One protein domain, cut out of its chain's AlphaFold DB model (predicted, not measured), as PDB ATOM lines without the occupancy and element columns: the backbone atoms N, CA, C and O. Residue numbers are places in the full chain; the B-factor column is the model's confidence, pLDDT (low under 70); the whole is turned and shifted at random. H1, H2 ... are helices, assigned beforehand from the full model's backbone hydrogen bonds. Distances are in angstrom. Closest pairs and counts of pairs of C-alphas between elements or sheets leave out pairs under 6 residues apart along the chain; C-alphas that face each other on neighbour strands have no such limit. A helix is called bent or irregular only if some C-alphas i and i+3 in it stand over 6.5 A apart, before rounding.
ATOM      1  N   ASP A 134      71.535  26.420-123.968       80.81
ATOM      2  CA  ASP A 134      71.583  25.556-122.792       80.81
ATOM      3  C   ASP A 134      70.509  24.459-122.900       80.81
ATOM      4  O   ASP A 134      69.534  24.591-123.647       80.81
ATOM      5  N   MET A 135      70.646  23.365-122.151       74.75
ATOM      6  CA  MET A 135      69.651  22.292-122.143       74.75
ATOM      7  C   MET A 135      68.252  22.819-121.782       74.75
ATOM      8  O   MET A 135      67.253  22.314-122.299       74.75
ATOM      9  N   GLU A 136      68.173  23.868-120.961       83.75
ATOM     10  CA  GLU A 136      66.928  24.576-120.649       83.75
ATOM     11  C   GLU A 136      66.327  25.323-121.847       83.75
ATOM     12  O   GLU A 136      65.109  25.421-121.948       83.75
ATOM     13  N   GLN A 137      67.152  25.798-122.784       84.62
ATOM     14  CA  GLN A 137      66.722  26.462-124.023       84.62
ATOM     15  C   GLN A 137      66.479  25.469-125.170       84.62
ATOM     16  O   GLN A 137      65.665  25.724-126.055       84.62
ATOM     17  N   LEU A 138      67.141  24.311-125.149       86.81
ATOM     18  CA  LEU A 138      66.980  23.262-126.153       86.81
ATOM     19  C   LEU A 138      65.690  22.451-125.949       86.81
ATOM     20  O   LEU A 138      65.042  22.069-126.922       86.81
ATOM     21  N   LYS A 139      65.282  22.204-124.696       88.75
ATOM     22  CA  LYS A 139      64.005  21.535-124.380       88.75
ATOM     23  C   LYS A 139      62.776  22.202-125.016       88.75
ATOM     24  O   LYS A 139      62.063  21.492-125.719       88.75
ATOM     25  N   PRO A 140      62.529  23.518-124.859       91.06
ATOM     26  CA  PRO A 140      61.370  24.161-125.471       91.06
ATOM     27  C   PRO A 140      61.432  24.138-127.001       91.06
ATOM     28  O   PRO A 140      60.388  24.065-127.641       91.06
ATOM     29  N   LEU A 141      62.633  24.138-127.599       90.19
ATOM     30  CA  LEU A 141      62.787  23.966-129.045       90.19
ATOM     31  C   LEU A 141      62.328  22.572-129.492       90.19
ATOM     32  O   LEU A 141      61.586  22.458-130.465       90.19
ATOM     33  N   TRP A 142      62.721  21.518-128.771       89.62
ATOM     34  CA  TRP A 142      62.240  20.162-129.046       89.62
ATOM     35  C   TRP A 142      60.744  20.009-128.779       89.62
ATOM     36  O   TRP A 142      60.050  19.383-129.577       89.62
ATOM     37  N   ASP A 143      60.229  20.600-127.704       92.19
ATOM     38  CA  ASP A 143      58.802  20.561-127.387       92.19
ATOM     39  C   ASP A 143      57.956  21.320-128.416       92.19
ATOM     40  O   ASP A 143      56.832  20.907-128.681       92.19
ATOM     41  N   TRP A 144      58.496  22.370-129.048       92.12
ATOM     42  CA  TRP A 144      57.878  23.031-130.203       92.12
ATOM     43  C   TRP A 144      58.006  22.213-131.497       92.12
ATOM     44  O   TRP A 144      57.055  22.130-132.271       92.12
ATOM     45  N   ALA A 145      59.155  21.572-131.734       92.06
ATOM     46  CA  ALA A 145      59.392  20.800-132.953       92.06
ATOM     47  C   ALA A 145      58.501  19.551-133.035       92.06
ATOM     48  O   ALA A 145      57.977  19.233-134.098       92.06
ATOM     49  N   ARG A 146      58.287  18.855-131.912       87.44
ATOM     50  CA  ARG A 146      57.470  17.631-131.841       87.44
ATOM     51  C   ARG A 146      56.054  17.782-132.425       87.44
ATOM     52  O   ARG A 146      55.720  16.992-133.308       87.44
ATOM     53  N   PRO A 147      55.213  18.742-131.994       91.19
ATOM     54  CA  PRO A 147      53.876  18.912-132.552       91.19
ATOM     55  C   PRO A 147      53.919  19.327-134.022       91.19
ATOM     56  O   PRO A 147      53.153  18.770-134.795       91.19
ATOM     57  N   LEU A 148      54.855  20.192-134.435       87.06
ATOM     58  CA  LEU A 148      55.003  20.568-135.846       87.06
ATOM     59  C   LEU A 148      55.324  19.348-136.720       87.06
ATOM     60  O   LEU A 148      54.711  19.141-137.762       87.06
ATOM     61  N   THR A 149      56.256  18.500-136.280       85.88
ATOM     62  CA  THR A 149      56.575  17.260-137.001       85.88
ATOM     63  C   THR A 149      55.401  16.287-137.023       85.88
ATOM     64  O   THR A 149      55.214  15.597-138.019       85.88
ATOM     65  N   SER A 150      54.593  16.250-135.960       83.94
ATOM     66  CA  SER A 150      53.393  15.415-135.910       83.94
ATOM     67  C   SER A 150      52.293  15.941-136.827       83.94
ATOM     68  O   SER A 150      51.604  15.140-137.438       83.94
ATOM     69  N   GLU A 151      52.124  17.257-136.933       84.88
ATOM     70  CA  GLU A 151      51.163  17.895-137.835       84.88
ATOM     71  C   GLU A 151      51.538  17.640-139.294       84.88
ATOM     72  O   GLU A 151      50.694  17.218-140.076       84.88
ATOM     73  N   ILE A 152      52.820  17.790-139.640       84.00
ATOM     74  CA  ILE A 152      53.327  17.444-140.973       84.00
ATOM     75  C   ILE A 152      53.110  15.954-141.256       84.00
ATOM     76  O   ILE A 152      52.642  15.599-142.332       84.00
ATOM     77  N   ALA A 153      53.427  15.074-140.302       81.12
ATOM     78  CA  ALA A 153      53.235  13.637-140.475       81.12
ATOM     79  C   ALA A 153      51.756  13.266-140.667       81.12
ATOM     80  O   ALA A 153      51.448  12.485-141.560       81.12
ATOM     81  N   ASN A 154      50.852  13.850-139.876       81.00
ATOM     82  CA  ASN A 154      49.416  13.603-139.987       81.00
ATOM     83  C   ASN A 154      48.840  14.171-141.289       81.00
ATOM     84  O   ASN A 154      48.063  13.487-141.938       81.00
ATOM     85  N   GLY A 155      49.247  15.373-141.713       79.31
ATOM     86  CA  GLY A 155      48.801  15.946-142.988       79.31
ATOM     87  C   GLY A 155      49.229  15.102-144.190       79.31
ATOM     88  O   GLY A 155      48.457  14.905-145.120       79.31
ATOM     89  N   LEU A 156      50.432  14.528-144.143       74.88
ATOM     90  CA  LEU A 156      50.911  13.607-145.176       74.88
ATOM     91  C   LEU A 156      50.198  12.239-145.147       74.88
ATOM     92  O   LEU A 156      50.094  11.594-146.189       74.88
ATOM     93  N   ASP A 157      49.717  11.787-143.985       75.25
ATOM     94  CA  ASP A 157      48.908  10.566-143.852       75.25
ATOM     95  C   ASP A 157      47.458  10.790-144.320       75.25
ATOM     96  O   ASP A 157      46.907   9.955-145.028       75.25
ATOM     97  N   GLU A 158      46.860  11.949-144.013       71.44
ATOM     98  CA  GLU A 158      45.529  12.354-144.502       71.44
ATOM     99  C   GLU A 158      45.484  12.517-146.026       71.44
ATOM    100  O   GLU A 158      44.475  12.215-146.662       71.44
ATOM    101  N   GLU A 159      46.583  12.972-146.626       67.81
ATOM    102  CA  GLU A 159      46.745  13.046-148.079       67.81
ATOM    103  C   GLU A 159      47.093  11.679-148.715       67.81
ATOM    104  O   GLU A 159      47.371  11.624-149.914       67.81
ATOM    105  N   ASP A 160      47.094  10.586-147.931       68.81
ATOM    106  CA  ASP A 160      47.498   9.220-148.307       68.81
ATOM    107  C   ASP A 160      48.885   9.161-148.986       68.81
ATOM    108  O   ASP A 160      49.239   8.174-149.629       68.81
ATOM    109  N   VAL A 161      49.731  10.184-148.815       66.62
ATOM    110  CA  VAL A 161      51.014  10.326-149.528       66.62
ATOM    111  C   VAL A 161      51.964   9.174-149.210       66.62
ATOM    112  O   VAL A 161      52.757   8.768-150.057       66.62
ATOM    113  N   PHE A 162      51.894   8.630-147.995       65.56
ATOM    114  CA  PHE A 162      52.717   7.488-147.590       65.56
ATOM    115  C   PHE A 162      52.234   6.146-148.150       65.56
ATOM    116  O   PHE A 162      52.999   5.180-148.149       65.56
ATOM    117  N   ARG A 163      50.978   6.078-148.600       68.06
ATOM    118  CA  ARG A 163      50.358   4.893-149.205       68.06
ATOM    119  C   ARG A 163      50.250   5.001-150.726       68.06
ATOM    120  O   ARG A 163      50.087   3.975-151.380       68.06
ATOM    121  N   ASP A 164      50.344   6.211-151.277       67.44
ATOM    122  CA  ASP A 164      50.295   6.470-152.712       67.44
ATOM    123  C   ASP A 164      51.579   5.976-153.405       67.44
ATOM    124  O   ASP A 164      52.694   6.049-152.883       67.44
ATOM    125  N   ASN A 165      51.417   5.477-154.628       67.69
ATOM    126  CA  ASN A 165      52.505   4.955-155.457       67.69
ATOM    127  C   ASN A 165      53.311   6.078-156.137       67.69
ATOM    128  O   ASN A 165      54.350   5.820-156.758       67.69
ATOM    129  N   PHE A 166      52.822   7.317-156.040       64.88
ATOM    130  CA  PHE A 166      53.380   8.498-156.687       64.88
ATOM    131  C   PHE A 166      53.840   9.530-155.665       64.88
ATOM    132  O   PHE A 166      53.186   9.787-154.658       64.88
ATOM    133  N   THR A 167      54.961  10.184-155.955       72.25
ATOM    134  CA  THR A 167      55.444  11.277-155.109       72.25
ATOM    135  C   THR A 167      54.601  12.548-155.296       72.25
ATOM    136  O   THR A 167      54.020  12.785-156.359       72.25
ATOM    137  N   ILE A 168      54.581  13.427-154.283       69.88
ATOM    138  CA  ILE A 168      53.862  14.720-154.336       69.88
ATOM    139  C   ILE A 168      54.293  15.552-155.560       69.88
ATOM    140  O   ILE A 168      53.465  16.193-156.209       69.88
ATOM    141  N   ALA A 169      55.585  15.518-155.904       70.38
ATOM    142  CA  ALA A 169      56.131  16.236-157.054       70.38
ATOM    143  C   ALA A 169      55.611  15.676-158.392       70.38
ATOM    144  O   ALA A 169      55.256  16.444-159.283       70.38
ATOM    145  N   GLU A 170      55.507  14.351-158.511       70.50
ATOM    146  CA  GLU A 170      55.020  13.666-159.716       70.50
ATOM    147  C   GLU A 170      53.517  13.898-159.946       70.50
ATOM    148  O   GLU A 170      53.083  14.088-161.086       70.50
ATOM    149  N   ARG A 171      52.724  13.995-158.869       67.38
ATOM    150  CA  ARG A 171      51.303  14.379-158.938       67.38
ATOM    151  C   ARG A 171      51.118  15.803-159.469       67.38
ATOM    152  O   ARG A 171      50.224  16.043-160.278       67.38
ATOM    153  N   GLN A 172      51.964  16.743-159.050       68.31
ATOM    154  CA  GLN A 172      51.887  18.139-159.495       68.31
ATOM    155  C   GLN A 172      52.278  18.316-160.969       68.31
ATOM    156  O   GLN A 172      51.751  19.205-161.638       68.31
ATOM    157  N   THR A 173      53.154  17.457-161.499       68.75
ATOM    158  CA  THR A 173      53.544  17.459-162.921       68.75
ATOM    159  C   THR A 173      52.574  16.711-163.841       68.75
ATOM    160  O   THR A 173      52.761  16.722-165.056       68.75
ATOM    161  N   GLY A 174      51.525  16.104-163.279       65.88
ATOM    162  CA  GLY A 174      50.593  15.244-164.000       65.88
ATOM    163  C   GLY A 174      51.099  13.803-164.070       65.88
ATOM    164  O   GLY A 174      52.226  13.530-164.477       65.88
ATOM    165  N   ILE A 175      50.222  12.871-163.696       62.75
ATOM    166  CA  ILE A 175      50.501  11.429-163.562       62.75
ATOM    167  C   ILE A 175      50.792  10.765-164.929       62.75
ATOM    168  O   ILE A 175      51.263   9.636-165.002       62.75
TER     169      ILE A 175
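AT A GLANCE: This is residues 134 to 175 of the 245 residues of the protein "Mediator of RNA polymerase II transcription subunit 8" of Dissoconium aciculare CBS 342.82 (UniProt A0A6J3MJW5). One long helix, H1, makes most of a rod; past its end a looped link leads to the short helix H2, with no packing between the two helices. Residues 134 to 152, of which 135 to 152 belong to H1, stand free. The printed part has 42 residues with two named helices, H1 then H2, and no named strand: all helix. It is extended, with a radius of gyration of the C-alphas of 15.5 A and spans of 48 by 17 by 11 A.

HOW THE PARTS SIT: H1, residues 135 to 158, and H2, residues 168 to 172, are apart. A short link of 9 residues joins them. Every O i to N i+4 pair is within hydrogen-bond range in H2, and 16 of 20 in H1.

IN THESE COORDINATES: H1 runs 34.4 A from C-alpha 135 at (69.651, 22.292, -122.143) to C-alpha 158 at (45.529, 12.354, -144.502). It is neither bent nor irregular, but only just: C-alphas 144 and 147 are 6.2 A apart. H2 measures 6.5 A and ends at C-alpha 172, (51.887, 18.139, -159.495).

THE WHOLE: The C-alphas farthest apart, of Asp 134 and Ile 175, are 48.0 A apart. The printed part has no cut. Mean pLDDT of the printed part is 77.8; residues 159 to 166, 168 and 171 to 175 are under 70.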